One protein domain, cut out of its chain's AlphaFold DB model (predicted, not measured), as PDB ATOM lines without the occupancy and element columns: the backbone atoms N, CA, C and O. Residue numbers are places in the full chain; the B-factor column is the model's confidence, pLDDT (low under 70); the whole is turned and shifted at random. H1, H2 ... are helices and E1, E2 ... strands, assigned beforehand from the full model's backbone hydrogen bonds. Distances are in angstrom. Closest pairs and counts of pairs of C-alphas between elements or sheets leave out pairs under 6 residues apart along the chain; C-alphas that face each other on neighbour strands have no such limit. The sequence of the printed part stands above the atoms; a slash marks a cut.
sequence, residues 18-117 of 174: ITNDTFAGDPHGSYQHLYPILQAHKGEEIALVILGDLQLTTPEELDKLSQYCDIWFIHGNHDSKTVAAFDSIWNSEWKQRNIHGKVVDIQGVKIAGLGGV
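This is residues 18 to 117 of the 174 residues of the protein "Diadenosine tetraphosphatase" of Actinobacillus equuli (UniProt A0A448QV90). A small parallel sheet, in the order E1, E2, E3, lies in the middle, with H1 and H2 over one face and the antiparallel hairpin E4 and E5 loosely over the other. H4 sits beside E3, and H3 lies beyond the sheet. The 100 printed residues include four named helices and five named strands, in the order E1 H1 E2 H2 E3 H3 H4 E4 E5; the class is mixed, with under half of the residues in named elements. The whole is compact, with a radius of gyration of the C-alphas of 12.8 A and spans of 37 by 28 by 21 A.

E1, residues 21 to 25, H1, residues 34 to 40, and E2, residues 47 to 51, make a strand-helix-strand unit, two parallel neighbour strands with a helix between, and its crossover is right-handed; N 22 and O 47 are within hydrogen-bond range at 3.0 A. E2, H2, residues 60 to 65, and E3, residues 70 to 74, make another strand-helix-strand unit, whose crossover is right-handed too, with N 48 and O 70 within hydrogen-bond range at 2.8 A. H1 only grazes the sheet, with residues 34 to 38. H3, residues 83 to 90, is not on the sheet. H4, residues 93 to 97, stands at the sheet's level; its closest C-alpha to E3 is Arg 97, 4.9 A from Trp 72. E4, residues 103 to 106, and E5, residues 109 to 112, form a hairpin, with N 104 and O 111 at 2.9 A. Every O i to N i+4 pair is within range in H1 and H2, 3 of 4 in H3 and 0 of 1 in H4, which has 2 of 2 O i to N i+3 pairs.

E1 begins at C-alpha 21 (-40.697, -28.640, 8.261) and spans 13.0 A; E3 spans 14.1 A. E5 ends at C-alpha 112 (-33.637, -40.682, 7.176).

The farthest C-alphas, Ile 18 and Val 83, are 39.0 A apart. The printed part has no cut and no long link. Residues 18 to 21 are under pLDDT 70.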
ATOM      1  N   ILE A  18     -36.509 -20.598   4.873       42.09
ATOM      2  CA  ILE A  18     -37.019 -21.033   6.163       42.09
ATOM      3  C   ILE A  18     -37.794 -22.288   5.792       42.09
ATOM      4  O   ILE A  18     -38.784 -22.188   5.072       42.09
ATOM      5  N   THR A  19     -37.263 -23.458   6.134       49.28
ATOM      6  CA  THR A  19     -38.015 -24.694   5.963       49.28
ATOM      7  C   THR A  19     -39.091 -24.698   7.039       49.28
ATOM      8  O   THR A  19     -38.795 -24.585   8.229       49.28
ATOM      9  N   ASN A  20     -40.355 -24.755   6.629       57.12
ATOM     10  CA  ASN A  20     -41.471 -24.953   7.551       57.12
ATOM     11  C   ASN A  20     -41.692 -26.464   7.717       57.12
ATOM     12  O   ASN A  20     -42.800 -26.965   7.517       57.12
ATOM     13  N   ASP A  21     -40.621 -27.201   8.027       59.12
ATOM     14  CA  ASP A  21     -40.697 -28.640   8.261       59.12
ATOM     15  C   ASP A  21     -41.423 -28.863   9.584       59.12
ATOM     16  O   ASP A  21     -40.881 -28.651  10.674       59.12
ATOM     17  N   THR A  22     -42.688 -29.258   9.486       78.38
ATOM     18  CA  THR A  22     -43.512 -29.534  10.656       78.38
ATOM     19  C   THR A  22     -43.471 -31.028  10.918       78.38
ATOM     20  O   THR A  22     -43.873 -31.831  10.078       78.38
ATOM     21  N   PHE A  23     -42.985 -31.415  12.092       84.50
ATOM     22  CA  PHE A  23     -43.064 -32.793  12.560       84.50
ATOM     23  C   PHE A  23     -44.302 -32.944  13.440       84.50
ATOM     24  O   PHE A  23     -44.476 -32.191  14.398       84.50
ATOM     25  N   ALA A  24     -45.142 -33.929  13.134       86.81
ATOM     26  CA  ALA A  24     -46.275 -34.312  13.969       86.81
ATOM     27  C   ALA A  24     -46.088 -35.761  14.414       86.81
ATOM     28  O   ALA A  24     -45.823 -36.636  13.596       86.81
ATOM     29  N   GLY A  25     -46.187 -36.022  15.711       82.25
ATOM     30  CA  GLY A  25     -46.100 -37.376  16.245       82.25
ATOM     31  C   GLY A  25     -47.477 -37.960  16.499       82.25
ATOM     32  O   GLY A  25     -48.366 -37.237  16.941       82.25
ATOM     33  N   ASP A  26     -47.602 -39.261  16.256       83.38
ATOM     34  CA  ASP A  26     -48.591 -40.127  16.897       83.38
ATOM     35  C   ASP A  26     -50.044 -39.597  16.917       83.38
ATOM     36  O   ASP A  26     -50.626 -39.344  17.977       83.38
ATOM     37  N   PRO A  27     -50.660 -39.382  15.740       88.69
ATOM     38  CA  PRO A  27     -52.022 -38.870  15.672       88.69
ATOM     39  C   PRO A  27     -53.053 -39.890  16.176       88.69
ATOM     40  O   PRO A  27     -54.164 -39.494  16.530       88.69
ATOM     41  N   HIS A  28     -52.741 -41.194  16.176       92.75
ATOM     42  CA  HIS A  28     -53.668 -42.272  16.539       92.75
ATOM     43  C   HIS A  28     -55.046 -42.154  15.845       92.75
ATOM     44  O   HIS A  28     -56.087 -42.488  16.418       92.75
ATOM     45  N   GLY A  29     -55.061 -41.693  14.589       92.62
ATOM     46  CA  GLY A  29     -56.275 -41.465  13.799       92.62
ATOM     47  C   GLY A  29     -56.956 -40.105  14.016       92.62
ATOM     48  O   GLY A  29     -57.974 -39.833  13.386       92.62
ATOM     49  N   SER A  30     -56.420 -39.238  14.881       93.31
ATOM     50  CA  SER A  30     -56.955 -37.904  15.168       93.31
ATOM     51  C   SER A  30     -56.073 -36.804  14.581       93.31
ATOM     52  O   SER A  30     -55.040 -36.436  15.136       93.31
ATOM     53  N   TYR A  31     -56.522 -36.222  13.471       94.19
ATOM     54  CA  TYR A  31     -55.777 -35.200  12.727       94.19
ATOM     55  C   TYR A  31     -56.371 -33.795  12.865       94.19
ATOM     56  O   TYR A  31     -55.809 -32.826  12.361       94.19
ATOM     57  N   GLN A  32     -57.488 -33.662  13.592       92.06
ATOM     58  CA  GLN A  32     -58.259 -32.419  13.699       92.06
ATOM     59  C   GLN A  32     -57.411 -31.221  14.151       92.06
ATOM     60  O   GLN A  32     -57.643 -30.094  13.724       92.06
ATOM     61  N   HIS A  33     -56.413 -31.470  14.999       88.94
ATOM     62  CA  HIS A  33     -55.518 -30.452  15.538       88.94
ATOM     63  C   HIS A  33     -54.516 -29.902  14.504       88.94
ATOM     64  O   HIS A  33     -54.012 -28.796  14.688       88.94
ATOM     65  N   LEU A  34     -54.252 -30.629  13.411       90.88
ATOM     66  CA  LEU A  34     -53.342 -30.192  12.347       90.88
ATOM     67  C   LEU A  34     -54.006 -29.191  11.399       90.88
ATOM     68  O   LEU A  34     -53.347 -28.265  10.928       90.88
ATOM     69  N   TYR A  35     -55.309 -29.331  11.140       91.75
ATOM     70  CA  TYR A  35     -56.002 -28.501  10.151       91.75
ATOM     71  C   TYR A  35     -55.932 -26.995  10.439       91.75
ATOM     72  O   TYR A  35     -55.583 -26.265   9.516       91.75
ATOM     73  N   PRO A  36     -56.198 -26.490  11.664       90.31
ATOM     74  CA  PRO A  36     -56.093 -25.056  11.932       90.31
ATOM     75  C   PRO A  36     -54.684 -24.505  11.686       90.31
ATOM     76  O   PRO A  36     -54.543 -23.400  11.172       90.31
ATOM     77  N   ILE A  37     -53.652 -25.292  12.009       87.56
ATOM     78  CA  ILE A  37     -52.246 -24.919  11.814       87.56
ATOM     79  C   ILE A  37     -51.942 -24.831  10.315       87.56
ATOM     80  O   ILE A  37     -51.471 -23.805   9.835       87.56
ATOM     81  N   LEU A  38     -52.281 -25.874   9.554       88.81
ATOM     82  CA  LEU A  38     -52.043 -25.918   8.109       88.81
ATOM     83  C   LEU A  38     -52.854 -24.854   7.352       88.81
ATOM     84  O   LEU A  38     -52.370 -24.259   6.393       88.81
ATOM     85  N   GLN A  39     -54.081 -24.571   7.794       89.19
ATOM     86  CA  GLN A  39     -54.929 -23.534   7.205       89.19
ATOM     87  C   GLN A  39     -54.412 -22.120   7.483       89.19
ATOM     88  O   GLN A  39     -54.524 -21.263   6.606       89.19
ATOM     89  N   ALA A  40     -53.833 -21.869   8.662       87.44
ATOM     90  CA  ALA A  40     -53.233 -20.575   8.992       87.44
ATOM     91  C   ALA A  40     -52.044 -20.226   8.077       87.44
ATOM     92  O   ALA A  40     -51.802 -19.051   7.817       87.44
ATOM     93  N   HIS A  41     -51.368 -21.245   7.544       84.12
ATOM     94  CA  HIS A  41     -50.238 -21.126   6.618       84.12
ATOM     95  C   HIS A  41     -50.615 -21.462   5.164       84.12
ATOM     96  O   HIS A  41     -49.763 -21.799   4.337       84.12
ATOM     97  N   LYS A  42     -51.906 -21.387   4.815       79.12
ATOM     98  CA  LYS A  42     -52.385 -21.730   3.473       79.12
ATOM     99  C   LYS A  42     -51.715 -20.856   2.403       79.12
ATOM    100  O   LYS A  42     -51.848 -19.635   2.416       79.12
ATOM    101  N   GLY A  43     -51.078 -21.506   1.427       79.31
ATOM    102  CA  GLY A  43     -50.337 -20.855   0.339       79.31
ATOM    103  C   GLY A  43     -48.821 -20.840   0.543       79.31
ATOM    104  O   GLY A  43     -48.095 -20.499  -0.387       79.31
ATOM    105  N   GLU A  44     -48.343 -21.240   1.722       86.69
ATOM    106  CA  GLU A  44     -46.934 -21.547   1.958       86.69
ATOM    107  C   GLU A  44     -46.615 -22.986   1.518       86.69
ATOM    108  O   GLU A  44     -47.464 -23.878   1.573       86.69
ATOM    109  N   GLU A  45     -45.376 -23.231   1.088       86.12
ATOM    110  CA  GLU A  45     -44.885 -24.592   0.857       86.12
ATOM    111  C   GLU A  45     -44.561 -25.240   2.210       86.12
ATOM    112  O   GLU A  45     -43.520 -24.969   2.808       86.12
ATOM    113  N   ILE A  46     -45.450 -26.104   2.701       90.31
ATOM    114  CA  ILE A  46     -45.280 -26.825   3.970       90.31
ATOM    115  C   ILE A  46     -44.993 -28.293   3.677       90.31
ATOM    116  O   ILE A  46     -45.718 -28.918   2.901       90.31
ATOM    117  N   ALA A  47     -43.977 -28.850   4.336       92.50
ATOM    118  CA  ALA A  47     -43.772 -30.288   4.417       92.50
ATOM    119  C   ALA A  47     -44.128 -30.781   5.825       92.50
ATOM    120  O   ALA A  47     -43.599 -30.288   6.825       92.50
ATOM    121  N   LEU A  48     -45.036 -31.752   5.902       93.81
ATOM    122  CA  LEU A  48     -45.459 -32.398   7.139       93.81
ATOM    123  C   LEU A  48     -44.861 -33.803   7.204       93.81
ATOM    124  O   LEU A  48     -45.165 -34.649   6.361       93.81
ATOM    125  N   VAL A  49     -44.049 -34.067   8.228       95.50
ATOM    126  CA  VAL A  49     -43.512 -35.404   8.505       95.50
ATOM    127  C   VAL A  49     -44.238 -36.009   9.707       95.50
ATOM    128  O   VAL A  49     -44.070 -35.542  10.834       95.50
ATOM    129  N   ILE A  50     -45.033 -37.058   9.477       96.25
ATOM    130  CA  ILE A  50     -45.766 -37.761  10.540       96.25
ATOM    131  C   ILE A  50     -44.918 -38.911  11.098       96.25
ATOM    132  O   ILE A  50     -44.431 -39.774  10.360       96.25
ATOM    133  N   LEU A  51     -44.732 -38.923  12.415       95.88
ATOM    134  CA  LEU A  51     -43.873 -39.861  13.127       95.88
ATOM    135  C   LEU A  51     -44.692 -40.990  13.754       95.88
ATOM    136  O   LEU A  51     -44.966 -40.982  14.951       95.88
ATOM    137  N   GLY A  52     -45.033 -41.980  12.930       95.81
ATOM    138  CA  GLY A  52     -45.639 -43.230  13.374       95.81
ATOM    139  C   GLY A  52     -47.126 -43.135  13.693       95.81
ATOM    140  O   GLY A  52     -47.714 -42.058  13.709       95.81
ATOM    141  N   ASP A  53     -47.712 -44.315  13.905       96.62
ATOM    142  CA  ASP A  53     -49.058 -44.544  14.437       96.62
ATOM    143  C   ASP A  53     -50.136 -43.644  13.820       96.62
ATOM    144  O   ASP A  53     -50.976 -43.043  14.497       96.62
ATOM    145  N   LEU A  54     -50.141 -43.628  12.484       97.31
ATOM    146  CA  LEU A  54     -51.155 -42.953  11.683       97.31
ATOM    147  C   LEU A  54     -52.549 -43.500  12.035       97.31
ATOM    148  O   LEU A  54     -53.508 -42.746  12.183       97.31
ATOM    149  N   GLN A  55     -52.635 -44.823  12.216       96.00
ATOM    150  CA  GLN A  55     -53.835 -45.560  12.614       96.00
ATOM    151  C   GLN A  55     -55.038 -45.251  11.710       96.00
ATOM    152  O   GLN A  55     -56.181 -45.132  12.155       96.00
ATOM    153  N   LEU A  56     -54.759 -45.130  10.413       96.81
ATOM    154  CA  LEU A  56     -55.763 -44.913   9.381       96.81
ATOM    155  C   LEU A  56     -56.718 -46.105   9.288       96.81
ATOM    156  O   LEU A  56     -56.354 -47.252   9.553       96.81
ATOM    157  N   THR A  57     -57.942 -45.838   8.856       96.56
ATOM    158  CA  THR A  57     -58.903 -46.869   8.431       96.56
ATOM    159  C   THR A  57     -59.186 -46.799   6.930       96.56
ATOM    160  O   THR A  57     -59.565 -47.811   6.343       96.56
ATOM    161  N   THR A  58     -58.955 -45.634   6.321       97.62
ATOM    162  CA  THR A  58     -58.964 -45.359   4.878       97.62
ATOM    163  C   THR A  58     -57.838 -44.358   4.552       97.62
ATOM    164  O   THR A  58     -57.350 -43.675   5.458       97.62
ATOM    165  N   PRO A  59     -57.405 -44.224   3.282       97.50
ATOM    166  CA  PRO A  59     -56.413 -43.212   2.890       97.50
ATOM    167  C   PRO A  59     -56.943 -41.765   2.922       97.50
ATOM    168  O   PRO A  59     -56.149 -40.826   2.876       97.50
ATOM    169  N   GLU A  60     -58.263 -41.577   3.050       97.75
ATOM    170  CA  GLU A  60     -58.943 -40.288   2.862       97.75
ATOM    171  C   GLU A  60     -58.411 -39.168   3.757       97.75
ATOM    172  O   GLU A  60     -58.430 -38.001   3.376       97.75
ATOM    173  N   GLU A  61     -57.965 -39.494   4.967       97.06
ATOM    174  CA  GLU A  61     -57.484 -38.479   5.900       97.06
ATOM    175  C   GLU A  61     -56.157 -37.868   5.442       97.06
ATOM    176  O   GLU A  61     -55.973 -36.652   5.509       97.06
ATOM    177  N   LEU A  62     -55.265 -38.689   4.879       97.19
ATOM    178  CA  LEU A  62     -54.058 -38.183   4.236       97.19
ATOM    179  C   LEU A  62     -54.396 -37.453   2.933       97.19
ATOM    180  O   LEU A  62     -53.805 -36.409   2.666       97.19
ATOM    181  N   ASP A  63     -55.383 -37.930   2.164       97.56
ATOM    182  CA  ASP A  63     -55.846 -37.246   0.949       97.56
ATOM    183  C   ASP A  63     -56.322 -35.818   1.262       97.56
ATOM    184  O   ASP A  63     -55.928 -34.872   0.577       97.56
ATOM    185  N   LYS A  64     -57.094 -35.630   2.340       96.38
ATOM    186  CA  LYS A  64     -57.534 -34.305   2.811       96.38
ATOM    187  C   LYS A  64     -56.365 -33.436   3.259       96.38
ATOM    188  O   LYS A  64     -56.268 -32.287   2.834       96.38
ATOM    189  N   LEU A  65     -55.464 -33.961   4.093       94.75
ATOM    190  CA  LEU A  65     -54.299 -33.205   4.568       94.75
ATOM    191  C   LEU A  65     -53.376 -32.784   3.414       94.75
ATOM    192  O   LEU A  65     -52.805 -31.691   3.450       94.75
ATOM    193  N   SER A  66     -53.278 -33.608   2.366       94.94
ATOM    194  CA  SER A  66     -52.420 -33.358   1.200       94.94
ATOM    195  C   SER A  66     -52.825 -32.128   0.390       94.94
ATOM    196  O   SER A  66     -52.026 -31.572  -0.359       94.94
ATOM    197  N   GLN A  67     -54.058 -31.652   0.577       94.12
ATOM    198  CA  GLN A  67     -54.541 -30.414  -0.029       94.12
ATOM    199  C   GLN A  67     -53.894 -29.164   0.586       94.12
ATOM    200  O   GLN A  67     -54.008 -28.078   0.016       94.12
ATOM    201  N   TYR A  68     -53.242 -29.302   1.745       92.31
ATOM    202  CA  TYR A  68     -52.653 -28.195   2.496       92.31
ATOM    203  C   TYR A  68     -51.126 -28.277   2.626       92.31
ATOM    204  O   TYR A  68     -50.501 -27.260   2.911       92.31
ATOM    205  N   CYS A  69     -50.522 -29.456   2.452       92.75
ATOM    206  CA  CYS A  69     -49.082 -29.665   2.630       92.75
ATOM    207  C   CYS A  69     -48.575 -30.902   1.872       92.75
ATOM    208  O   CYS A  69     -49.351 -31.797   1.536       92.75
ATOM    209  N   ASP A  70     -47.263 -30.972   1.635       94.19
ATOM    210  CA  ASP A  70     -46.602 -32.194   1.168       94.19
ATOM    211  C   ASP A  70     -46.375 -33.135   2.358       94.19
ATOM    212  O   ASP A  70     -45.756 -32.752   3.351       94.19
ATOM    213  N   ILE A  71     -46.890 -34.361   2.280       96.06
ATOM    214  CA  ILE A  71     -46.892 -35.294   3.413       96.06
ATOM    215  C   ILE A  71     -45.846 -36.381   3.207       96.06
ATOM    216  O   ILE A  71     -45.807 -37.057   2.177       96.06
ATOM    217  N   TRP A  72     -45.069 -36.607   4.258       97.62
ATOM    218  CA  TRP A  72     -44.148 -37.721   4.417       97.62
ATOM    219  C   TRP A  72     -44.385 -38.373   5.770       97.62
ATOM    220  O   TRP A  72     -44.895 -37.741   6.694       97.62
ATOM    221  N   PHE A  73     -44.032 -39.644   5.919       97.94
ATOM    222  CA  PHE A  73     -44.198 -40.297   7.214       97.94
ATOM    223  C   PHE A  73     -43.317 -41.522   7.390       97.94
ATOM    224  O   PHE A  73     -42.874 -42.157   6.432       97.94
ATOM    225  N   ILE A  74     -43.122 -41.888   8.649       98.00
ATOM    226  CA  ILE A  74     -42.784 -43.254   9.035       98.00
ATOM    227  C   ILE A  74     -44.028 -43.907   9.626       98.00
ATOM    228  O   ILE A  74     -44.834 -43.250  10.275       98.00
ATOM    229  N   HIS A  75     -44.192 -45.202   9.391       98.19
ATOM    230  CA  HIS A  75     -45.261 -45.976  10.012       98.19
ATOM    231  C   HIS A  75     -44.894 -46.350  11.458       98.19
ATOM    232  O   HIS A  75     -43.712 -46.456  11.788       98.19
ATOM    233  N   GLY A  76     -45.888 -46.589  12.309       97.81
ATOM    234  CA  GLY A  76     -45.729 -47.129  13.660       97.81
ATOM    235  C   GLY A  76     -46.285 -48.546  13.793       97.81
ATOM    236  O   GLY A  76     -46.590 -49.226  12.811       97.81
ATOM    237  N   ASN A  77     -46.394 -49.039  15.025       96.62
ATOM    238  CA  ASN A  77     -46.856 -50.402  15.292       96.62
ATOM    239  C   ASN A  77     -48.380 -50.560  15.247       96.62
ATOM    240  O   ASN A  77     -48.861 -51.700  15.262       96.62
ATOM    241  N   HIS A  78     -49.139 -49.463  15.245       96.81
ATOM    242  CA  HIS A  78     -50.591 -49.478  15.079       96.81
ATOM    243  C   HIS A  78     -51.009 -49.608  13.608       96.81
ATOM    244  O   HIS A  78     -52.060 -50.182  13.323       96.81
ATOM    245  N   ASP A  79     -50.138 -49.213  12.682       98.06
ATOM    246  CA  ASP A  79     -50.415 -49.171  11.240       98.06
ATOM    247  C   ASP A  79     -50.528 -50.549  10.576       98.06
ATOM    248  O   ASP A  79     -50.943 -50.671   9.428       98.06
ATOM    249  N   SER A  80     -50.210 -51.620  11.304       97.62
ATOM    250  CA  SER A  80     -50.472 -52.998  10.879       97.62
ATOM    251  C   SER A  80     -51.217 -53.816  11.933       97.62
ATOM    252  O   SER A  80     -51.016 -55.029  12.043       97.62
ATOM    253  N   LYS A  81     -52.055 -53.172  12.757       96.06
ATOM    254  CA  LYS A  81     -52.962 -53.887  13.676       96.06
ATOM    255  C   LYS A  81     -54.172 -54.472  12.962       96.06
ATOM    256  O   LYS A  81     -54.653 -55.532  13.355       96.06
ATOM    257  N   THR A  82     -54.653 -53.798  11.924       97.88
ATOM    258  CA  THR A  82     -55.804 -54.226  11.126       97.88
ATOM    259  C   THR A  82     -55.438 -54.240   9.649       97.88
ATOM    260  O   THR A  82     -54.498 -53.569   9.220       97.88
ATOM    261  N   VAL A  83     -56.177 -55.024   8.860       98.38
ATOM    262  CA  VAL A  83     -56.003 -55.054   7.400       98.38
ATOM    263  C   VAL A  83     -56.302 -53.677   6.807       98.38
ATOM    264  O   VAL A  83     -55.555 -53.229   5.953       98.38
ATOM    265  N   ALA A  84     -57.324 -52.980   7.315       98.38
ATOM    266  CA  ALA A  84     -57.680 -51.633   6.874       98.38
ATOM    267  C   ALA A  84     -56.549 -50.616   7.104       98.38
ATOM    268  O   ALA A  84     -56.230 -49.852   6.196       98.38
ATOM    269  N   ALA A  85     -55.894 -50.648   8.271       98.19
ATOM    270  CA  ALA A  85     -54.756 -49.772   8.554       98.19
ATOM    271  C   ALA A  85     -53.575 -50.050   7.621       98.19
ATOM    272  O   ALA A  85     -53.014 -49.126   7.033       98.19
ATOM    273  N   PHE A  86     -53.262 -51.330   7.409       98.44
ATOM    274  CA  PHE A  86     -52.199 -51.706   6.486       98.44
ATOM    275  C   PHE A  86     -52.541 -51.303   5.044       98.44
ATOM    276  O   PHE A  86     -51.722 -50.701   4.354       98.44
ATOM    277  N   ASP A  87     -53.753 -51.595   4.580       98.44
ATOM    278  CA  ASP A  87     -54.166 -51.320   3.203       98.44
ATOM    279  C   ASP A  87     -54.256 -49.810   2.928       98.44
ATOM    280  O   ASP A  87     -53.887 -49.378   1.837       98.44
ATOM    281  N   SER A  88     -54.617 -48.997   3.927       98.50
ATOM    282  CA  SER A  88     -54.631 -47.528   3.816       98.50
ATOM    283  C   SER A  88     -53.260 -46.934   3.494       98.50
ATOM    284  O   SER A  88     -53.191 -45.882   2.859       98.50
ATOM    285  N   ILE A  89     -52.172 -47.605   3.887       98.31
ATOM    286  CA  ILE A  89     -50.797 -47.178   3.601       98.31
ATOM    287  C   ILE A  89     -50.219 -47.957   2.421       98.31
ATOM    288  O   ILE A  89     -49.834 -47.370   1.417       98.31
ATOM    289  N   TRP A  90     -50.101 -49.280   2.542       98.00
ATOM    290  CA  TRP A  90     -49.318 -50.098   1.609       98.00
ATOM    291  C   TRP A  90     -50.098 -50.538   0.369       98.00
ATOM    292  O   TRP A  90     -49.469 -50.874  -0.637       98.00
ATOM    293  N   ASN A  91     -51.433 -50.512   0.419       97.38
ATOM    294  CA  ASN A  91     -52.307 -50.778  -0.726       97.38
ATOM    295  C   ASN A  91     -52.949 -49.492  -1.282       97.38
ATOM    296  O   ASN A  91     -54.008 -49.533  -1.902       97.38
ATOM    297  N   SER A  92     -52.294 -48.351  -1.061       98.00
ATOM    298  CA  SER A  92     -52.648 -47.049  -1.618       98.00
ATOM    299  C   SER A  92     -51.397 -46.352  -2.174       98.00
ATOM    300  O   SER A  92     -50.269 -46.845  -2.039       98.00
ATOM    301  N   GLU A  93     -51.580 -45.179  -2.780       97.31
ATOM    302  CA  GLU A  93     -50.468 -44.344  -3.248       97.31
ATOM    303  C   GLU A  93     -49.596 -43.817  -2.095       97.31
ATOM    304  O   GLU A  93     -48.411 -43.522  -2.286       97.31
ATOM    305  N   TRP A  94     -50.124 -43.794  -0.865       98.31
ATOM    306  CA  TRP A  94     -49.407 -43.311   0.317       98.31
ATOM    307  C   TRP A  94     -48.171 -44.141   0.664       98.31
ATOM    308  O   TRP A  94     -47.241 -43.616   1.279       98.31
ATOM    309  N   LYS A  95     -48.061 -45.387   0.180       97.88
ATOM    310  CA  LYS A  95     -46.842 -46.201   0.328       97.88
ATOM    311  C   LYS A  95     -45.589 -45.486  -0.186       97.88
ATOM    312  O   LYS A  95     -44.492 -45.734   0.313       97.88
ATOM    313  N   GLN A  96     -45.738 -44.620  -1.194       97.31
ATOM    314  CA  GLN A  96     -44.624 -43.894  -1.805       97.31
ATOM    315  C   GLN A  96     -44.062 -42.816  -0.867       97.31
ATOM    316  O   GLN A  96     -42.866 -42.531  -0.913       97.31
ATOM    317  N   ARG A  97     -44.906 -42.282   0.025       97.75
ATOM    318  CA  ARG A  97     -44.573 -41.248   1.016       97.75
ATOM    319  C   ARG A  97     -44.075 -41.809   2.351       97.75
ATOM    320  O   ARG A  97     -43.594 -41.052   3.192       97.75
ATOM    321  N   ASN A  98     -44.120 -43.131   2.524       97.81
ATOM    322  CA  ASN A  98     -43.476 -43.811   3.642       97.81
ATOM    323  C   ASN A  98     -41.951 -43.843   3.434       97.81
ATOM    324  O   ASN A  98     -41.444 -44.450   2.477       97.81
ATOM    325  N   ILE A  99     -41.225 -43.200   4.347       96.44
ATOM    326  CA  ILE A  99     -39.768 -43.033   4.284       96.44
ATOM    327  C   ILE A  99     -39.001 -44.089   5.089       96.44
ATOM    328  O   ILE A  99     -37.778 -44.005   5.171       96.44
ATOM    329  N   HIS A 100     -39.681 -45.095   5.657       95.69
ATOM    330  CA  HIS A 100     -39.012 -46.220   6.320       95.69
ATOM    331  C   HIS A 100     -37.941 -46.852   5.408       95.69
ATOM    332  O   HIS A 100     -38.219 -47.200   4.258       95.69
ATOM    333  N   GLY A 101     -36.720 -46.984   5.931       91.81
ATOM    334  CA  GLY A 101     -35.567 -47.558   5.233       91.81
ATOM    335  C   GLY A 101     -34.923 -46.631   4.195       91.81
ATOM    336  O   GLY A 101     -33.955 -47.027   3.550       91.81
ATOM    337  N   LYS A 102     -35.403 -45.392   4.035       91.31
ATOM    338  CA  LYS A 102     -34.945 -44.452   2.999       91.31
ATOM    339  C   LYS A 102     -34.349 -43.184   3.607       91.31
ATOM    340  O   LYS A 102     -34.690 -42.792   4.721       91.31
ATOM    341  N   VAL A 103     -33.501 -42.524   2.818       91.81
ATOM    342  CA  VAL A 103     -33.119 -41.121   3.008       91.81
ATOM    343  C   VAL A 103     -33.755 -40.318   1.880       91.81
ATOM    344  O   VAL A 103     -33.515 -40.620   0.712       91.81
ATOM    345  N   VAL A 104     -34.567 -39.320   2.217       91.81
ATOM    346  CA  VAL A 104     -35.249 -38.443   1.255       91.81
ATOM    347  C   VAL A 104     -34.824 -36.993   1.462       91.81
ATOM    348  O   VAL A 104     -34.414 -36.623   2.558       91.81
ATOM    349  N   ASP A 105     -34.887 -36.181   0.411       92.62
ATOM    350  CA  ASP A 105     -34.674 -34.735   0.492       92.62
ATOM    351  C   ASP A 105     -36.040 -34.044   0.566       92.62
ATOM    352  O   ASP A 105     -36.843 -34.165  -0.361       92.62
ATOM    353  N   ILE A 106     -36.324 -33.389   1.689       90.19
ATOM    354  CA  ILE A 106     -37.577 -32.683   1.957       90.19
ATOM    355  C   ILE A 106     -37.214 -31.219   2.182       90.19
ATOM    356  O   ILE A 106     -36.476 -30.892   3.105       90.19
ATOM    357  N   GLN A 107     -37.668 -30.346   1.283       88.88
ATOM    358  CA  GLN A 107     -37.384 -28.904   1.311       88.88
ATOM    359  C   GLN A 107     -35.887 -28.521   1.427       88.88
ATOM    360  O   GLN A 107     -35.562 -27.420   1.869       88.88
ATOM    361  N   GLY A 108     -34.962 -29.370   0.960       88.00
ATOM    362  CA  GLY A 108     -33.513 -29.151   1.071       88.00
ATOM    363  C   GLY A 108     -32.875 -29.782   2.313       88.00
ATOM    364  O   GLY A 108     -31.672 -29.617   2.528       88.00
ATOM    365  N   VAL A 109     -33.652 -30.499   3.129       88.31
ATOM    366  CA  VAL A 109     -33.196 -31.237   4.310       88.31
ATOM    367  C   VAL A 109     -33.205 -32.734   4.010       88.31
ATOM    368  O   VAL A 109     -34.224 -33.306   3.627       88.31
ATOM    369  N   LYS A 110     -32.065 -33.405   4.216       91.56
ATOM    370  CA  LYS A 110     -31.982 -34.868   4.107       91.56
ATOM    371  C   LYS A 110     -32.530 -35.525   5.372       91.56
ATOM    372  O   LYS A 110     -31.956 -35.361   6.446       91.56
ATOM    373  N   ILE A 111     -33.592 -36.315   5.233       91.56
ATOM    374  CA  ILE A 111     -34.274 -36.999   6.336       91.56
ATOM    375  C   ILE A 111     -34.193 -38.512   6.127       91.56
ATOM    376  O   ILE A 111     -34.623 -39.030   5.098       91.56
ATOM    377  N   ALA A 112     -33.643 -39.222   7.115       92.88
ATOM    378  CA  ALA A 112     -33.637 -40.682   7.176       92.88
ATOM    379  C   ALA A 112     -34.813 -41.182   8.028       92.88
ATOM    380  O   ALA A 112     -35.008 -40.696   9.142       92.88
ATOM    381  N   GLY A 113     -35.586 -42.151   7.532       94.88
ATOM    382  CA  GLY A 113     -36.791 -42.635   8.215       94.88
ATOM    383  C   GLY A 113     -36.684 -44.066   8.729       94.88
ATOM    384  O   GLY A 113     -36.507 -44.985   7.938       94.88
ATOM    385  N   LEU A 114     -36.861 -44.298  10.033       96.31
ATOM    386  CA  LEU A 114     -36.991 -45.648  10.603       96.31
ATOM    387  C   LEU A 114     -38.383 -45.808  11.213       96.31
ATOM    388  O   LEU A 114     -38.610 -45.424  12.354       96.31
ATOM    389  N   GLY A 115     -39.316 -46.349  10.432       96.38
ATOM    390  CA  GLY A 115     -40.647 -46.716  10.927       96.38
ATOM    391  C   GLY A 115     -40.691 -48.093  11.579       96.38
ATOM    392  O   GLY A 115     -39.826 -48.928  11.318       96.38
ATOM    393  N   GLY A 116     -41.734 -48.327  12.368       96.94
ATOM    394  CA  GLY A 116     -42.025 -49.599  13.013       96.94
ATOM    395  C   GLY A 116     -41.545 -49.674  14.460       96.94
ATOM    396  O   GLY A 116     -41.268 -48.670  15.109       96.94
ATOM    397  N   VAL A 117     -41.477 -50.895  14.989       97.19
ATOM    398  CA  VAL A 117     -41.082 -51.154  16.378       97.19
ATOM    399  C   VAL A 117     -40.166 -52.369  16.484       97.19
ATOM    400  O   VAL A 117     -40.354 -53.375  15.793       97.19
TER     401      VAL A 117